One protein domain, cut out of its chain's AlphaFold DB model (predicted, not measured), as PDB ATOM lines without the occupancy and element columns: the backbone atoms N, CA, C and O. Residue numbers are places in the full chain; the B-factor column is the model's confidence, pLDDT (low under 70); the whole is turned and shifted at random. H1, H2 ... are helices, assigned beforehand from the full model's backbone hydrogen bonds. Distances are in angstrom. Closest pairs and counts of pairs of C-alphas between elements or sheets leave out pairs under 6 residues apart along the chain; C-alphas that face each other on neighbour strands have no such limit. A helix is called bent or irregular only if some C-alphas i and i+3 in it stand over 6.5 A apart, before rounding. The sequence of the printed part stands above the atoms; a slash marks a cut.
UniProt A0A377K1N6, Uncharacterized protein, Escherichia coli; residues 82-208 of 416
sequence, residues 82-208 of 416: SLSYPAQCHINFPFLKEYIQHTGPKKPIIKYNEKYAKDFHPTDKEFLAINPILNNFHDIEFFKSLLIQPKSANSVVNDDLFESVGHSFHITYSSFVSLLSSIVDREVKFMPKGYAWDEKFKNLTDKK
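Overview. This is residues 82 to 208 of the 416 residues of an uncharacterized protein of Escherichia coli (UniProt A0A377K1N6). Two long helices, H1 and H3, run side by side in opposite ways, and a third, H5, crosses them both at about a right angle. H3 is in the middle; short H2 packs on its earlier part, H4 folds back at its end, and H6 runs back alongside H5 after a long loop. The printed part has 127 residues with six named helices, H1 to H6 in chain order, and no named strand: all helix. It is compact, with a radius of gyration of the C-alphas of 15.5 A and spans of 42 by 35 by 30 A.

Along the chain. H1, residues 82 to 103, begins at C-alpha 82 (-33.235, 39.174, -41.257), is 30.6 A long and has a kink of 54 degrees near residue 95. H2 is residues 109 to 116. H3, residues 125 to 148, is 35.4 A long. H4 is residues 150 to 157. H5, residues 165 to 184, is 28.9 A long. H6, residues 198 to 206, ends at C-alpha 206 (-63.545, 29.449, -45.152). H1 and H4 are irregular: C-alphas 82 and 85, and likewise 151 and 154, are 7.3 A apart.

Arrangement. H3 is the hub and touches four helices. It touches H1 at a shallow tilt of 16 degrees, opposite ways; the closest C-alphas, of Phe 95 and Ala 129, are 5.2 A apart. H5 touches H3 about perpendicular, at 79 degrees, closest at the C-alphas of Asp 139 and Ser 168, 4.4 A. H5 and H6, a hairpin, only just touch, with 3 pairs of C-alphas within 8 A. In H2 and H6 every O i to N i+4 pair is within hydrogen-bond range; in H1 15 of 18, H3 18 of 20, H4 2 of 4 and H5 15 of 16 are.

Size, cuts and confidence. The two farthest C-alphas, of Lys 115 and Phe 190, are 44.4 A apart. The printed part has no cut, the link from H5 to H6 is long, and no printed residue is under 70 in pLDDT.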
ATOM      1  N   SER A  82     -34.018  38.116 -41.893       91.31
ATOM      2  CA  SER A  82     -33.235  39.174 -41.257       91.31
ATOM      3  C   SER A  82     -34.125  40.222 -40.581       91.31
ATOM      4  O   SER A  82     -33.796  40.715 -39.503       91.31
ATOM      5  N   LEU A  83     -35.286  40.519 -41.170       92.81
ATOM      6  CA  LEU A  83     -36.258  41.471 -40.636       92.81
ATOM      7  C   LEU A  83     -37.364  40.841 -39.778       92.81
ATOM      8  O   LEU A  83     -38.177  41.579 -39.227       92.81
ATOM      9  N   SER A  84     -37.376  39.521 -39.577       92.25
ATOM     10  CA  SER A  84     -38.439  38.842 -38.820       92.25
ATOM     11  C   SER A  84     -38.543  39.326 -37.366       92.25
ATOM     12  O   SER A  84     -39.642  39.582 -36.885       92.25
ATOM     13  N   TYR A  85     -37.418  39.527 -36.666       89.19
ATOM     14  CA  TYR A  85     -37.438  40.065 -35.296       89.19
ATOM     15  C   TYR A  85     -37.863  41.543 -35.236       89.19
ATOM     16  O   TYR A  85     -38.755  41.866 -34.449       89.19
ATOM     17  N   PRO A  86     -37.301  42.454 -36.059       92.19
ATOM     18  CA  PRO A  86     -37.841  43.807 -36.188       92.19
ATOM     19  C   PRO A  86     -39.345  43.840 -36.497       92.19
ATOM     20  O   PRO A  86     -40.068  44.616 -35.874       92.19
ATOM     21  N   ALA A  87     -39.823  42.975 -37.397       93.44
ATOM     22  CA  ALA A  87     -41.232  42.881 -37.766       93.44
ATOM     23  C   ALA A  87     -42.089  42.437 -36.572       93.44
ATOM     24  O   ALA A  87     -43.058  43.121 -36.247       93.44
ATOM     25  N   GLN A  88     -41.678  41.386 -35.848       92.19
ATOM     26  CA  GLN A  88     -42.319  40.955 -34.596       92.19
ATOM     27  C   GLN A  88     -42.424  42.099 -33.581       92.19
ATOM     28  O   GLN A  88     -43.462  42.264 -32.943       92.19
ATOM     29  N   CYS A  89     -41.363  42.892 -33.401       90.19
ATOM     30  CA  CYS A  89     -41.389  44.025 -32.477       90.19
ATOM     31  C   CYS A  89     -42.376  45.110 -32.923       90.19
ATOM     32  O   CYS A  89     -43.103  45.639 -32.084       90.19
ATOM     33  N   HIS A  90     -42.405  45.430 -34.217       92.88
ATOM     34  CA  HIS A  90     -43.268  46.471 -34.781       92.88
ATOM     35  C   HIS A  90     -44.749  46.124 -34.673       92.88
ATOM     36  O   HIS A  90     -45.516  46.904 -34.110       92.88
ATOM     37  N   ILE A  91     -45.146  44.937 -35.131       94.00
ATOM     38  CA  ILE A  91     -46.556  44.521 -35.114       94.00
ATOM     39  C   ILE A  91     -47.086  44.324 -33.692       94.00
ATOM     40  O   ILE A  91     -48.258  44.579 -33.427       94.00
ATOM     41  N   ASN A  92     -46.218  43.934 -32.752       95.75
ATOM     42  CA  ASN A  92     -46.610  43.727 -31.361       95.75
ATOM     43  C   ASN A  92     -46.538  44.990 -30.504       95.75
ATOM     44  O   ASN A  92     -47.038  44.984 -29.381       95.75
ATOM     45  N   PHE A  93     -45.945  46.081 -30.993       94.62
ATOM     46  CA  PHE A  93     -45.771  47.311 -30.224       94.62
ATOM     47  C   PHE A  93     -47.064  47.875 -29.603       94.62
ATOM     48  O   PHE A  93     -47.041  48.163 -28.400       94.62
ATOM     49  N   PRO A  94     -48.191  48.034 -30.334       94.81
ATOM     50  CA  PRO A  94     -49.429  48.525 -29.727       94.81
ATOM     51  C   PRO A  94     -49.957  47.576 -28.644       94.81
ATOM     52  O   PRO A  94     -50.294  48.025 -27.552       94.81
ATOM     53  N   PHE A  95     -49.939  46.265 -28.889       95.75
ATOM     54  CA  PHE A  95     -50.418  45.273 -27.923       95.75
ATOM     55  C   PHE A  95     -49.529  45.198 -26.676       95.75
ATOM     56  O   PHE A  95     -50.027  45.088 -25.560       95.75
ATOM     57  N   LEU A  96     -48.210  45.343 -26.835       95.31
ATOM     58  CA  LEU A  96     -47.267  45.413 -25.718       95.31
ATOM     59  C   LEU A  96     -47.503  46.653 -24.845       95.31
ATOM     60  O   LEU A  96     -47.327  46.572 -23.630       95.31
ATOM     61  N   LYS A  97     -47.912  47.788 -25.431       96.06
ATOM     62  CA  LYS A  97     -48.304  48.975 -24.655       96.06
ATOM     63  C   LYS A  97     -49.544  48.705 -23.810       96.06
ATOM     64  O   LYS A  97     -49.508  48.995 -22.617       96.06
ATOM     65  N   GLU A  98     -50.588  48.128 -24.400       95.75
ATOM     66  CA  GLU A  98     -51.813  47.755 -23.678       95.75
ATOM     67  C   GLU A  98     -51.520  46.732 -22.568       95.75
ATOM     68  O   GLU A  98     -51.933  46.906 -21.422       95.75
ATOM     69  N   TYR A  99     -50.696  45.721 -22.860       95.00
ATOM     70  CA  TYR A  99     -50.250  44.737 -21.875       95.00
ATOM     71  C   TYR A  99     -49.526  45.389 -20.687       95.00
ATOM     72  O   TYR A  99     -49.838  45.105 -19.533       95.00
ATOM     73  N   ILE A 100     -48.588  46.309 -20.936       95.88
ATOM     74  CA  ILE A 100     -47.871  47.008 -19.858       95.88
ATOM     75  C   ILE A 100     -48.826  47.870 -19.023       95.88
ATOM     76  O   ILE A 100     -48.637  47.963 -17.810       95.88
ATOM     77  N   GLN A 101     -49.842  48.483 -19.633       96.31
ATOM     78  CA  GLN A 101     -50.832  49.284 -18.906       96.31
ATOM     79  C   GLN A 101     -51.701  48.437 -17.966       96.31
ATOM     80  O   GLN A 101     -52.030  48.898 -16.874       96.31
ATOM     81  N   HIS A 102     -52.064  47.216 -18.368       93.88
ATOM     82  CA  HIS A 102     -52.968  46.357 -17.597       93.88
ATOM     83  C   HIS A 102     -52.249  45.400 -16.638       93.88
ATOM     84  O   HIS A 102     -52.681  45.238 -15.499       93.88
ATOM     85  N   THR A 103     -51.128  44.820 -17.060       93.06
ATOM     86  CA  THR A 103     -50.383  43.795 -16.311       93.06
ATOM     87  C   THR A 103     -49.093  44.330 -15.681       93.06
ATOM     88  O   THR A 103     -48.602  43.805 -14.676       93.06
ATOM     89  N   GLY A 104     -48.501  45.368 -16.278       92.19
ATOM     90  CA  GLY A 104     -47.139  45.809 -15.982       92.19
ATOM     91  C   GLY A 104     -46.060  44.985 -16.708       92.19
ATOM     92  O   GLY A 104     -46.354  44.086 -17.493       92.19
ATOM     93  N   PRO A 105     -44.767  45.269 -16.465       92.81
ATOM     94  CA  PRO A 105     -43.653  44.686 -17.219       92.81
ATOM     95  C   PRO A 105     -43.294  43.264 -16.743       92.81
ATOM     96  O   PRO A 105     -42.214  43.030 -16.195       92.81
ATOM     97  N   LYS A 106     -44.192  42.291 -16.923       93.75
ATOM     98  CA  LYS A 106     -43.955  40.880 -16.571       93.75
ATOM     99  C   LYS A 106     -43.449  40.086 -17.780       93.75
ATOM    100  O   LYS A 106     -43.949  40.218 -18.891       93.75
ATOM    101  N   LYS A 107     -42.427  39.252 -17.569       92.00
ATOM    102  CA  LYS A 107     -41.862  38.344 -18.580       92.00
ATOM    103  C   LYS A 107     -41.492  36.998 -17.933       92.00
ATOM    104  O   LYS A 107     -41.094  37.013 -16.767       92.00
ATOM    105  N   PRO A 108     -41.552  35.865 -18.664       94.50
ATOM    106  CA  PRO A 108     -42.040  35.718 -20.044       94.50
ATOM    107  C   PRO A 108     -43.570  35.830 -20.150       94.50
ATOM    108  O   PRO A 108     -44.277  35.271 -19.315       94.50
ATOM    109  N   ILE A 109     -44.076  36.504 -21.193       94.50
ATOM    110  CA  ILE A 109     -45.524  36.721 -21.401       94.50
ATOM    111  C   ILE A 109     -46.267  35.385 -21.549       94.50
ATOM    112  O   ILE A 109     -47.309  35.206 -20.933       94.50
ATOM    113  N   ILE A 110     -45.688  34.405 -22.251       93.12
ATOM    114  CA  ILE A 110     -46.279  33.063 -22.389       93.12
ATOM    115  C   ILE A 110     -46.490  32.367 -21.036       93.12
ATOM    116  O   ILE A 110     -47.565  31.845 -20.766       93.12
ATOM    117  N   LYS A 111     -45.508  32.440 -20.127       93.75
ATOM    118  CA  LYS A 111     -45.617  31.854 -18.779       93.75
ATOM    119  C   LYS A 111     -46.603  32.593 -17.894       93.75
ATOM    120  O   LYS A 111     -47.212  31.992 -17.014       93.75
ATOM    121  N   TYR A 112     -46.749  33.893 -18.119       94.12
ATOM    122  CA  TYR A 112     -47.801  34.662 -17.483       94.12
ATOM    123  C   TYR A 112     -49.180  34.203 -17.983       94.12
ATOM    124  O   TYR A 112     -50.038  33.874 -17.171       94.12
ATOM    125  N   ASN A 113     -49.356  34.083 -19.300       92.62
ATOM    126  CA  ASN A 113     -50.597  33.618 -19.914       92.62
ATOM    127  C   ASN A 113     -51.005  32.225 -19.413       92.62
ATOM    128  O   ASN A 113     -52.087  32.079 -18.861       92.62
ATOM    129  N   GLU A 114     -50.104  31.236 -19.492       91.31
ATOM    130  CA  GLU A 114     -50.333  29.854 -19.026       91.31
ATOM    131  C   GLU A 114     -50.821  29.776 -17.569       91.31
ATOM    132  O   GLU A 114     -51.559  28.867 -17.198       91.31
ATOM    133  N   LYS A 115     -50.374  30.705 -16.716       92.44
ATOM    134  CA  LYS A 115     -50.673  30.683 -15.283       92.44
ATOM    135  C   LYS A 115     -51.994  31.365 -14.932       92.44
ATOM    136  O   LYS A 115     -52.607  30.998 -13.929       92.44
ATOM    137  N   TYR A 116     -52.371  32.400 -15.676       91.56
ATOM    138  CA  TYR A 116     -53.434  33.318 -15.265       91.56
ATOM    139  C   TYR A 116     -54.624  33.374 -16.229       91.56
ATOM    140  O   TYR A 116     -55.704  33.766 -15.785       91.56
ATOM    141  N   ALA A 117     -54.465  32.962 -17.490       88.31
ATOM    142  CA  ALA A 117     -55.573  32.880 -18.433       88.31
ATOM    143  C   ALA A 117     -56.553  31.786 -17.985       88.31
ATOM    144  O   ALA A 117     -56.158  30.649 -17.720       88.31
ATOM    145  N   LYS A 118     -57.832  32.147 -17.861       82.94
ATOM    146  CA  LYS A 118     -58.899  31.233 -17.416       82.94
ATOM    147  C   LYS A 118     -59.799  30.767 -18.553       82.94
ATOM    148  O   LYS A 118     -60.349  29.674 -18.467       82.94
ATOM    149  N   ASP A 119     -59.911  31.582 -19.600       79.19
ATOM    150  CA  ASP A 119     -60.791  31.366 -20.743       79.19
ATOM    151  C   ASP A 119     -59.977  31.325 -22.038       79.19
ATOM    152  O   ASP A 119     -59.014  32.073 -22.204       79.19
ATOM    153  N   PHE A 120     -60.397  30.481 -22.981       72.19
ATOM    154  CA  PHE A 120     -59.794  30.405 -24.318       72.19
ATOM    155  C   PHE A 120     -60.124  31.641 -25.179       72.19
ATOM    156  O   PHE A 120     -59.343  32.046 -26.035       72.19
ATOM    157  N   HIS A 121     -61.266  32.278 -24.909       76.81
ATOM    158  CA  HIS A 121     -61.680  33.542 -25.516       76.81
ATOM    159  C   HIS A 121     -61.793  34.611 -24.427       76.81
ATOM    160  O   HIS A 121     -62.886  34.835 -23.897       76.81
ATOM    161  N   PRO A 122     -60.667  35.234 -24.047       80.50
ATOM    162  CA  PRO A 122     -60.672  36.216 -22.979       80.50
ATOM    163  C   PRO A 122     -61.530  37.425 -23.347       80.50
ATOM    164  O   PRO A 122     -61.552  37.873 -24.493       80.50
ATOM    165  N   THR A 123     -62.222  37.973 -22.352       84.88
ATOM    166  CA  THR A 123     -62.987  39.226 -22.482       84.88
ATOM    167  C   THR A 123     -62.371  40.364 -21.676       84.88
ATOM    168  O   THR A 123     -62.712  41.531 -21.877       84.88
ATOM    169  N   ASP A 124     -61.446  40.051 -20.771       89.88
ATOM    170  CA  ASP A 124     -60.677  41.038 -20.037       89.88
ATOM    171  C   ASP A 124     -59.589  41.659 -20.924       89.88
ATOM    172  O   ASP A 124     -58.993  41.025 -21.797       89.88
ATOM    173  N   LYS A 125     -59.328  42.946 -20.687       89.50
ATOM    174  CA  LYS A 125     -58.395  43.733 -21.503       89.50
ATOM    175  C   LYS A 125     -56.956  43.220 -21.443       89.50
ATOM    176  O   LYS A 125     -56.197  43.429 -22.382       89.50
ATOM    177  N   GLU A 126     -56.589  42.565 -20.347       90.50
ATOM    178  CA  GLU A 126     -55.257  42.009 -20.136       90.50
ATOM    179  C   GLU A 126     -54.980  40.863 -21.119       90.50
ATOM    180  O   GLU A 126     -54.043  40.948 -21.916       90.50
ATOM    181  N   PHE A 127     -55.818  39.829 -21.133       92.69
ATOM    182  CA  PHE A 127     -55.635  38.680 -22.017       92.69
ATOM    183  C   PHE A 127     -56.029  38.987 -23.471       92.69
ATOM    184  O   PHE A 127     -55.447  38.399 -24.386       92.69
ATOM    185  N   LEU A 128     -56.903  39.973 -23.715       92.31
ATOM    186  CA  LEU A 128     -57.126  40.528 -25.059       92.31
ATOM    187  C   LEU A 128     -55.861  41.166 -25.654       92.31
ATOM    188  O   LEU A 128     -55.650  41.063 -26.859       92.31
ATOM    189  N   ALA A 129     -55.008  41.794 -24.836       93.88
ATOM    190  CA  ALA A 129     -53.722  42.325 -25.293       93.88
ATOM    191  C   ALA A 129     -52.664  41.221 -25.466       93.88
ATOM    192  O   ALA A 129     -51.846  41.293 -26.380       93.88
ATOM    193  N   ILE A 130     -52.678  40.190 -24.614       94.56
ATOM    194  CA  ILE A 130     -51.714  39.076 -24.670       94.56
ATOM    195  C   ILE A 130     -51.904  38.209 -25.919       94.56
ATOM    196  O   ILE A 130     -50.914  37.805 -26.527       94.56
ATOM    197  N   ASN A 131     -53.152  37.929 -26.303       92.06
ATOM    198  CA  ASN A 131     -53.484  37.028 -27.408       92.06
ATOM    199  C   ASN A 131     -52.749  37.376 -28.730       92.06
ATOM    200  O   ASN A 131     -51.949  36.557 -29.189       92.06
ATOM    201  N   PRO A 132     -52.881  38.593 -29.299       93.25
ATOM    202  CA  PRO A 132     -52.168  38.948 -30.525       93.25
ATOM    203  C   PRO A 132     -50.642  38.960 -30.353       93.25
ATOM    204  O   PRO A 132     -49.939  38.639 -31.302       93.25
ATOM    205  N   ILE A 133     -50.111  39.268 -29.159       95.12
ATOM    206  CA  ILE A 133     -48.658  39.214 -28.906       95.12
ATOM    207  C   ILE A 133     -48.136  37.791 -29.097       95.12
ATOM    208  O   ILE A 133     -47.098  37.598 -29.735       95.12
ATOM    209  N   LEU A 134     -48.827  36.809 -28.511       94.38
ATOM    210  CA  LEU A 134     -48.428  35.409 -28.594       94.38
ATOM    211  C   LEU A 134     -48.615  34.872 -30.011       94.38
ATOM    212  O   LEU A 134     -47.650  34.338 -30.550       94.38
ATOM    213  N   ASN A 135     -49.773  35.085 -30.643       93.44
ATOM    214  CA  ASN A 135     -50.025  34.564 -31.991       93.44
ATOM    215  C   ASN A 135     -49.023  35.128 -33.000       93.44
ATOM    216  O   ASN A 135     -48.294  34.365 -33.618       93.44
ATOM    217  N   ASN A 136     -48.857  36.453 -33.061       95.31
ATOM    218  CA  ASN A 136     -47.904  37.081 -33.979       95.31
ATOM    219  C   ASN A 136     -46.460  36.603 -33.761       95.31
ATOM    220  O   ASN A 136     -45.694  36.449 -34.713       95.31
ATOM    221  N   PHE A 137     -46.053  36.414 -32.498       95.38
ATOM    222  CA  PHE A 137     -44.728  35.879 -32.182       95.38
ATOM    223  C   PHE A 137     -44.583  34.447 -32.705       95.38
ATOM    224  O   PHE A 137     -43.621  34.146 -33.411       95.38
ATOM    225  N   HIS A 138     -45.543  33.585 -32.373       94.94
ATOM    226  CA  HIS A 138     -45.526  32.178 -32.740       94.94
ATOM    227  C   HIS A 138     -45.638  31.977 -34.250       94.94
ATOM    228  O   HIS A 138     -44.834  31.232 -34.794       94.94
ATOM    229  N   ASP A 139     -46.502  32.706 -34.953       95.62
ATOM    230  CA  ASP A 139     -46.634  32.632 -36.410       95.62
ATOM    231  C   ASP A 139     -45.330  32.924 -37.143       95.62
ATOM    232  O   ASP A 139     -44.938  32.182 -38.046       95.62
ATOM    233  N   ILE A 140     -44.605  33.965 -36.729       95.88
ATOM    234  CA  ILE A 140     -43.321  34.292 -37.352       95.88
ATOM    235  C   ILE A 140     -42.264  33.228 -37.006       95.88
ATOM    236  O   ILE A 140     -41.456  32.861 -37.861       95.88
ATOM    237  N   GLU A 141     -42.257  32.675 -35.789       94.00
ATOM    238  CA  GLU A 141     -41.338  31.579 -35.436       94.00
ATOM    239  C   GLU A 141     -41.682  30.253 -36.138       94.00
ATOM    240  O   GLU A 141     -40.775  29.522 -36.555       94.00
ATOM    241  N   PHE A 142     -42.965  29.951 -36.335       93.62
ATOM    242  CA  PHE A 142     -43.437  28.795 -37.092       93.62
ATOM    243  C   PHE A 142     -43.068  28.926 -38.562       93.62
ATOM    244  O   PHE A 142     -42.472  28.002 -39.116       93.62
ATOM    245  N   PHE A 143     -43.303  30.094 -39.167       93.81
ATOM    246  CA  PHE A 143     -42.832  30.403 -40.513       93.81
ATOM    247  C   PHE A 143     -41.324  30.160 -40.642       93.81
ATOM    248  O   PHE A 143     -40.898  29.401 -41.512       93.81
ATOM    249  N   LYS A 144     -40.509  30.739 -39.749       93.06
ATOM    250  CA  LYS A 144     -39.045  30.572 -39.772       93.06
ATOM    251  C   LYS A 144     -38.644  29.103 -39.665       93.06
ATOM    252  O   LYS A 144     -37.773  28.655 -40.405       93.06
ATOM    253  N   SER A 145     -39.277  28.356 -38.763       91.00
ATOM    254  CA  SER A 145     -38.986  26.935 -38.542       91.00
ATOM    255  C   SER A 145     -39.298  26.101 -39.786       91.00
ATOM    256  O   SER A 145     -38.453  25.322 -40.235       91.00
ATOM    257  N   LEU A 146     -40.469  26.328 -40.390       90.06
ATOM    258  CA  LEU A 146     -40.903  25.664 -41.618       90.06
ATOM    259  C   LEU A 146     -40.004  26.022 -42.809       90.06
ATOM    260  O   LEU A 146     -39.649  25.137 -43.580       90.06
ATOM    261  N   LEU A 147     -39.583  27.285 -42.929       91.81
ATOM    262  CA  LEU A 147     -38.750  27.767 -44.032       91.81
ATOM    263  C   LEU A 147     -37.299  27.272 -43.936       91.81
ATOM    264  O   LEU A 147     -36.730  26.799 -44.921       91.81
ATOM    265  N   ILE A 148     -36.681  27.406 -42.757       91.19
ATOM    266  CA  ILE A 148     -35.253  27.126 -42.541       91.19
ATOM    267  C   ILE A 148     -35.004  25.628 -42.521       91.19
ATOM    268  O   ILE A 148     -34.116  25.141 -43.222       91.19
ATOM    269  N   GLN A 149     -35.778  24.902 -41.718       85.56
ATOM    270  CA  GLN A 149     -35.587  23.479 -41.497       85.56
ATOM    271  C   GLN A 149     -36.951  22.784 -41.479       85.56
ATOM    272  O   GLN A 149     -37.444  22.440 -40.403       85.56
ATOM    273  N   PRO A 150     -37.536  22.487 -42.653       82.12
ATOM    274  CA  PRO A 150     -38.838  21.833 -42.753       82.12
ATOM    275  C   PRO A 150     -38.942  20.524 -41.958       82.12
ATOM    276  O   PRO A 150     -40.020  20.141 -41.527       82.12
ATOM    277  N   LYS A 151     -37.819  19.842 -41.687       80.19
ATOM    278  CA  LYS A 151     -37.773  18.657 -40.807       80.19
ATOM    279  C   LYS A 151     -38.309  18.927 -39.388       80.19
ATOM    280  O   LYS A 151     -38.678  17.985 -38.695       80.19
ATOM    281  N   SER A 152     -38.364  20.190 -38.960       77.12
ATOM    282  CA  SER A 152     -38.972  20.636 -37.700       77.12
ATOM    283  C   SER A 152     -40.504  20.742 -37.752       77.12
ATOM    284  O   SER A 152     -41.126  20.912 -36.704       77.12
ATOM    285  N   ALA A 153     -41.130  20.582 -38.925       83.44
ATOM    286  CA  ALA A 153     -42.566  20.779 -39.127       83.44
ATOM    287  C   ALA A 153     -43.431  19.972 -38.154       83.44
ATOM    288  O   ALA A 153     -44.419  20.491 -37.659       83.44
ATOM    289  N   ASN A 154     -43.032  18.750 -37.790       84.94
ATOM    290  CA  ASN A 154     -43.779  17.962 -36.805       84.94
ATOM    291  C   ASN A 154     -43.874  18.651 -35.436       84.94
ATOM    292  O   ASN A 154     -44.879  18.497 -34.756       84.94
ATOM    293  N   SER A 155     -42.846  19.384 -35.004       86.06
ATOM    294  CA  SER A 155     -42.922  20.132 -33.741       86.06
ATOM    295  C   SER A 155     -43.809  21.370 -33.846       86.06
ATOM    296  O   SER A 155     -44.456  21.715 -32.870       86.06
ATOM    297  N   VAL A 156     -43.870  21.983 -35.030       88.94
ATOM    298  CA  VAL A 156     -44.699  23.161 -35.316       88.94
ATOM    299  C   VAL A 156     -46.175  22.778 -35.414       88.94
ATOM    300  O   VAL A 156     -47.002  23.350 -34.727       88.94
ATOM    301  N   VAL A 157     -46.501  21.762 -36.213       86.69
ATOM    302  CA  VAL A 157     -47.887  21.339 -36.485       86.69
ATOM    303  C   VAL A 157     -48.605  20.811 -35.246       86.69
ATOM    304  O   VAL A 157     -49.826  20.851 -35.180       86.69
ATOM    305  N   ASN A 158     -47.850  20.292 -34.277       88.12
ATOM    306  CA  ASN A 158     -48.398  19.773 -33.025       88.12
ATOM    307  C   ASN A 158     -48.397  20.814 -31.891       88.12
ATOM    308  O   ASN A 158     -48.663  20.442 -30.750       88.12
ATOM    309  N   ASP A 159     -48.032  22.070 -32.163       89.94
ATOM    310  CA  ASP A 159     -48.120  23.152 -31.184       89.94
ATOM    311  C   ASP A 159     -49.554  23.695 -31.138       89.94
ATOM    312  O   ASP A 159     -50.159  23.949 -32.179       89.94
ATOM    313  N   ASP A 160     -50.098  23.889 -29.934       87.81
ATOM    314  CA  ASP A 160     -51.483  24.337 -29.735       87.81
ATOM    315  C   ASP A 160     -51.745  25.751 -30.291       87.81
ATOM    316  O   ASP A 160     -52.898  26.129 -30.498       87.81
ATOM    317  N   LEU A 161     -50.692  26.549 -30.513       89.56
ATOM    318  CA  LEU A 161     -50.782  27.896 -31.086       89.56
ATOM    319  C   LEU A 161     -50.621  27.915 -32.611       89.56
ATOM    320  O   LEU A 161     -50.687  28.986 -33.213       89.56
ATOM    321  N   PHE A 162     -50.368  26.771 -33.252       92.44
ATOM    322  CA  PHE A 162     -50.196  26.709 -34.699       92.44
ATOM    323  C   PHE A 162     -51.545  26.694 -35.422       92.44
ATOM    324  O   PHE A 162     -52.269  25.701 -35.396       92.44
ATOM    325  N   GLU A 163     -51.851  27.787 -36.122       92.12
ATOM    326  CA  GLU A 163     -53.071  27.893 -36.925       92.12
ATOM    327  C   GLU A 163     -52.947  27.103 -38.236       92.12
ATOM    328  O   GLU A 163     -53.657  26.134 -38.464       92.12
ATOM    329  N   SER A 164     -52.047  27.500 -39.137       93.06
ATOM    330  CA  SER A 164     -51.759  26.774 -40.380       93.06
ATOM    331  C   SER A 164     -50.502  27.330 -41.047       93.06
ATOM    332  O   SER A 164     -50.059  28.436 -40.737       93.06
ATOM    333  N   VAL A 165     -49.948  26.605 -42.028       92.88
ATOM    334  CA  VAL A 165     -48.794  27.091 -42.809       92.88
ATOM    335  C   VAL A 165     -49.141  28.412 -43.498       92.88
ATOM    336  O   VAL A 165     -48.370  29.366 -43.437       92.88
ATOM    337  N   GLY A 166     -50.317  28.480 -44.123       93.94
ATOM    338  CA  GLY A 166     -50.802  29.670 -44.807       93.94
ATOM    339  C   GLY A 166     -50.968  30.861 -43.870       93.94
ATOM    340  O   GLY A 166     -50.613  31.972 -44.257       93.94
ATOM    341  N   HIS A 167     -51.434  30.639 -42.636       95.00
ATOM    342  CA  HIS A 167     -51.546  31.704 -41.638       95.00
ATOM    343  C   HIS A 167     -50.172  32.257 -41.246       95.00
ATOM    344  O   HIS A 167     -49.945  33.463 -41.341       95.00
ATOM    345  N   SER A 168     -49.211  31.385 -40.932       95.12
ATOM    346  CA  SER A 168     -47.861  31.818 -40.562       95.12
ATOM    347  C   SER A 168     -47.141  32.553 -41.704       95.12
ATOM    348  O   SER A 168     -46.454  33.553 -41.468       95.12
ATOM    349  N   PHE A 169     -47.328  32.119 -42.958       95.69
ATOM    350  CA  PHE A 169     -46.827  32.831 -44.142       95.69
ATOM    351  C   PHE A 169     -47.479  34.206 -44.295       95.69
ATOM    352  O   PHE A 169     -46.776  35.197 -44.487       95.69
ATOM    353  N   HIS A 170     -48.803  34.271 -44.172       96.12
ATOM    354  CA  HIS A 170     -49.560  35.512 -44.262       96.12
ATOM    355  C   HIS A 170     -49.091  36.542 -43.227       96.12
ATOM    356  O   HIS A 170     -48.684  37.637 -43.618       96.12
ATOM    357  N   ILE A 171     -49.089  36.181 -41.939       96.88
ATOM    358  CA  ILE A 171     -48.682  37.077 -40.850       96.88
ATOM    359  C   ILE A 171     -47.239  37.537 -41.043       96.88
ATOM    360  O   ILE A 171     -46.946  38.722 -40.899       96.88
ATOM    361  N   THR A 172     -46.328  36.638 -41.423       97.00
ATOM    362  CA  THR A 172     -44.921  37.018 -41.597       97.00
ATOM    363  C   THR A 172     -44.731  38.006 -42.746       97.00
ATOM    364  O   THR A 172     -44.086  39.039 -42.559       97.00
ATOM    365  N   TYR A 173     -45.299  37.728 -43.923       97.81
ATOM    366  CA  TYR A 173     -45.148  38.609 -45.083       97.81
ATOM    367  C   TYR A 173     -45.854  39.954 -44.880       97.81
ATOM    368  O   TYR A 173     -45.277  40.991 -45.208       97.81
ATOM    369  N   SER A 174     -47.064  39.975 -44.309       96.88
ATOM    370  CA  SER A 174     -47.788  41.232 -44.074       96.88
ATOM    371  C   SER A 174     -47.049  42.109 -43.059       96.88
ATOM    372  O   SER A 174     -46.895  43.314 -43.272       96.88
ATOM    373  N   SER A 175     -46.485  41.497 -42.014       96.81
ATOM    374  CA  SER A 175     -45.649  42.170 -41.014       96.81
ATOM    375  C   SER A 175     -44.361  42.725 -41.614       96.81
ATOM    376  O   SER A 175     -43.978  43.860 -41.324       96.81
ATOM    377  N   PHE A 176     -43.701  41.950 -42.474       97.12
ATOM    378  CA  PHE A 176     -42.495  42.364 -43.186       97.12
ATOM    379  C   PHE A 176     -42.758  43.559 -44.114       97.12
ATOM    380  O   PHE A 176     -42.031  44.552 -44.077       97.12
ATOM    381  N   VAL A 177     -43.829  43.515 -44.907       97.06
ATOM    382  CA  VAL A 177     -44.190  44.623 -45.800       97.06
ATOM    383  C   VAL A 177     -44.620  45.858 -45.010       97.06
ATOM    384  O   VAL A 177     -44.219  46.968 -45.358       97.06
ATOM    385  N   SER A 178     -45.376  45.687 -43.922       95.38
ATOM    386  CA  SER A 178     -45.768  46.780 -43.020       95.38
ATOM    387  C   SER A 178     -44.545  47.478 -42.416       95.38
ATOM    388  O   SER A 178     -44.448  48.709 -42.422       95.38
ATOM    389  N   LEU A 179     -43.551  46.693 -41.989       96.00
ATOM    390  CA  LEU A 179     -42.284  47.193 -41.474       96.00
ATOM    391  C   LEU A 179     -41.557  48.081 -42.491       96.00
ATOM    392  O   LEU A 179     -41.162  49.199 -42.159       96.00
ATOM    393  N   LEU A 180     -41.398  47.606 -43.728       96.81
ATOM    394  CA  LEU A 180     -40.755  48.377 -44.795       96.81
ATOM    395  C   LEU A 180     -41.578  49.615 -45.173       96.81
ATOM    396  O   LEU A 180     -41.037  50.711 -45.317       96.81
ATOM    397  N   SER A 181     -42.899  49.479 -45.247       95.88
ATOM    398  CA  SER A 181     -43.804  50.597 -45.533       95.88
ATOM    399  C   SER A 181     -43.674  51.701 -44.478       95.88
ATOM    400  O   SER A 181     -43.664  52.881 -44.816       95.88
ATOM    401  N   SER A 182     -43.444  51.356 -43.206       93.94
ATOM    402  CA  SER A 182     -43.264  52.352 -42.138       93.94
ATOM    403  C   SER A 182     -42.084  53.313 -42.365       93.94
ATOM    404  O   SER A 182     -42.130  54.456 -41.896       93.94
ATOM    405  N   ILE A 183     -41.054  52.882 -43.113       95.44
ATOM    406  CA  ILE A 183     -39.826  53.656 -43.345       95.44
ATOM    407  C   ILE A 183     -39.771  54.363 -44.702       95.44
ATOM    408  O   ILE A 183     -39.049  55.356 -44.818       95.44
ATOM    409  N   VAL A 184     -40.485  53.868 -45.717       96.00
ATOM    410  CA  VAL A 184     -40.407  54.407 -47.090       96.00
ATOM    411  C   VAL A 184     -41.759  54.613 -47.772       96.00
ATOM    412  O   VAL A 184     -41.817  55.329 -48.761       96.00
ATOM    413  N   ASP A 185     -42.852  54.042 -47.274       96.50
ATOM    414  CA  ASP A 185     -44.146  54.082 -47.962       96.50
ATOM    415  C   ASP A 185     -45.322  54.066 -46.979       96.50
ATOM    416  O   ASP A 185     -46.152  53.158 -46.960       96.50
ATOM    417  N   ARG A 186     -45.388  55.074 -46.102       93.62
ATOM    418  CA  ARG A 186     -46.398  55.123 -45.028       93.62
ATOM    419  C   ARG A 186     -47.836  55.212 -45.540       93.62
ATOM    420  O   ARG A 186     -48.759  54.856 -44.818       93.62
ATOM    421  N   GLU A 187     -48.016  55.703 -46.763       93.31
ATOM    422  CA  GLU A 187     -49.314  55.796 -47.437       93.31
ATOM    423  C   GLU A 187     -49.604  54.572 -48.328       93.31
ATOM    424  O   GLU A 187     -50.664  54.513 -48.948       93.31
ATOM    425  N   VAL A 188     -48.687  53.594 -48.368       92.75
ATOM    426  CA  VAL A 188     -48.782  52.323 -49.107       92.75
ATOM    427  C   VAL A 188     -49.149  52.535 -50.585       92.75
ATOM    428  O   VAL A 188     -50.120  51.982 -51.114       92.75
ATOM    429  N   LYS A 189     -48.384  53.406 -51.250       94.75
ATOM    430  CA  LYS A 189     -48.553  53.783 -52.659       94.75
ATOM    431  C   LYS A 189     -47.885  52.807 -53.621       94.75
ATOM    432  O   LYS A 189     -48.449  52.556 -54.687       94.75
ATOM    433  N   PHE A 190     -46.714  52.274 -53.274       95.75
ATOM    434  CA  PHE A 190     -45.883  51.479 -54.188       95.75
ATOM    435  C   PHE A 190     -45.446  50.121 -53.629       95.75
ATOM    436  O   PHE A 190     -45.143  49.218 -54.421       95.75
ATOM    437  N   MET A 191     -45.407  49.970 -52.303       96.31
ATOM    438  CA  MET A 191     -45.192  48.699 -51.615       96.31
ATOM    439  C   MET A 191     -46.440  47.806 -51.726       96.31
ATOM    440  O   MET A 191     -47.549  48.311 -51.931       96.31
ATOM    441  N   PRO A 192     -46.296  46.473 -51.592       96.25
ATOM    442  CA  PRO A 192     -47.442  45.570 -51.558       96.25
ATOM    443  C   PRO A 192     -48.451  45.943 -50.459       96.25
ATOM    444  O   PRO A 192     -48.086  46.430 -49.387       96.25
ATOM    445  N   LYS A 193     -49.743  45.700 -50.697       92.44
ATOM    446  CA  LYS A 193     -50.814  46.113 -49.774       92.44
ATOM    447  C   LYS A 193     -51.103  45.037 -48.736       92.44
ATOM    448  O   LYS A 193     -52.198  44.487 -48.698       92.44
ATOM    449  N   GLY A 194     -50.127  44.783 -47.863       90.75
ATOM    450  CA  GLY A 194     -50.197  43.727 -46.844       90.75
ATOM    451  C   GLY A 194     -51.471  43.747 -45.988       90.75
ATOM    452  O   GLY A 194     -52.026  42.699 -45.682       90.75
ATOM    453  N   TYR A 195     -51.993  44.937 -45.672       88.50
ATOM    454  CA  TYR A 195     -53.229  45.110 -44.893       88.50
ATOM    455  C   TYR A 195     -54.501  44.611 -45.605       88.50
ATOM    456  O   TYR A 195     -55.535  44.440 -44.969       88.50
ATOM    457  N   ALA A 196     -54.466  44.431 -46.928       91.69
ATOM    458  CA  ALA A 196     -55.608  43.976 -47.721       91.69
ATOM    459  C   ALA A 196     -55.646  42.445 -47.882       91.69
ATOM    460  O   ALA A 196     -56.573  41.911 -48.496       91.69
ATOM    461  N   TRP A 197     -54.640  41.734 -47.367       96.12
ATOM    462  CA  TRP A 197     -54.513  40.288 -47.532       96.12
ATOM    463  C   TRP A 197     -55.403  39.492 -46.572       96.12
ATOM    464  O   TRP A 197     -55.826  38.391 -46.929       96.12
ATOM    465  N   ASP A 198     -55.772  40.064 -45.421       94.00
ATOM    466  CA  ASP A 198     -56.584  39.416 -44.381       94.00
ATOM    467  C   ASP A 198     -57.853  38.755 -44.938       94.00
ATOM    468  O   ASP A 198     -58.107  37.570 -44.713       94.00
ATOM    469  N   GLU A 199     -58.645  39.496 -45.722       94.38
ATOM    470  CA  GLU A 199     -59.894  38.984 -46.300       94.38
ATOM    471  C   GLU A 199     -59.655  37.842 -47.292       94.38
ATOM    472  O   GLU A 199     -60.468  36.921 -47.405       94.38
ATOM    473  N   LYS A 200     -58.537  37.891 -48.023       96.31
ATOM    474  CA  LYS A 200     -58.186  36.885 -49.026       96.31
ATOM    475  C   LYS A 200     -57.742  35.593 -48.360       96.31
ATOM    476  O   LYS A 200     -58.265  34.545 -48.722       96.31
ATOM    477  N   PHE A 201     -56.872  35.659 -47.352       95.69
ATOM    478  CA  PHE A 201     -56.471  34.476 -46.586       95.69
ATOM    479  C   PHE A 201     -57.633  33.887 -45.786       95.69
ATOM    480  O   PHE A 201     -57.801  32.670 -45.783       95.69
ATOM    481  N   LYS A 202     -58.500  34.725 -45.208       94.44
ATOM    482  CA  LYS A 202     -59.723  34.255 -44.547       94.44
ATOM    483  C   LYS A 202     -60.625  33.464 -45.499       94.44
ATOM    484  O   LYS A 202     -61.124  32.406 -45.131       94.44
ATOM    485  N   ASN A 203     -60.782  33.927 -46.741       96.19
ATOM    486  CA  ASN A 203     -61.551  33.216 -47.765       96.19
ATOM    487  C   ASN A 203     -60.992  31.806 -48.043       96.19
ATOM    488  O   ASN A 203     -61.768  30.871 -48.242       96.19
ATOM    489  N   LEU A 204     -59.665  31.635 -48.024       95.38
ATOM    490  CA  LEU A 204     -59.027  30.324 -48.200       95.38
ATOM    491  C   LEU A 204     -59.363  29.370 -47.053       95.38
ATOM    492  O   LEU A 204     -59.703  28.211 -47.299       95.38
ATOM    493  N   THR A 205     -59.326  29.870 -45.818       93.44
ATOM    494  CA  THR A 205     -59.728  29.110 -44.630       93.44
ATOM    495  C   THR A 205     -61.214  28.740 -44.685       93.44
ATOM    496  O   THR A 205     -61.560  27.573 -44.506       93.44
ATOM    497  N   ASP A 206     -62.096  29.683 -45.035       94.50
ATOM    498  CA  ASP A 206     -63.545  29.449 -45.152       94.50
ATOM    499  C   ASP A 206     -63.878  28.379 -46.211       94.50
ATOM    500  O   ASP A 206     -64.780  27.554 -46.028       94.50
ATOM    501  N   LYS A 207     -63.125  28.356 -47.317       95.25
ATOM    502  CA  LYS A 207     -63.243  27.357 -48.394       95.25
ATOM    503  C   LYS A 207     -62.541  26.034 -48.106       95.25
ATOM    504  O   LYS A 207     -62.653  25.114 -48.914       95.25
ATOM    505  N   LYS A 208     -61.852  25.921 -46.972       92.56
ATOM    506  CA  LYS A 208     -61.068  24.749 -46.582       92.56
ATOM    507  C   LYS A 208     -59.973  24.380 -47.585       92.56
ATOM    508  O   LYS A 208     -59.803  23.214 -47.941       92.56
TER     509      LYS A 208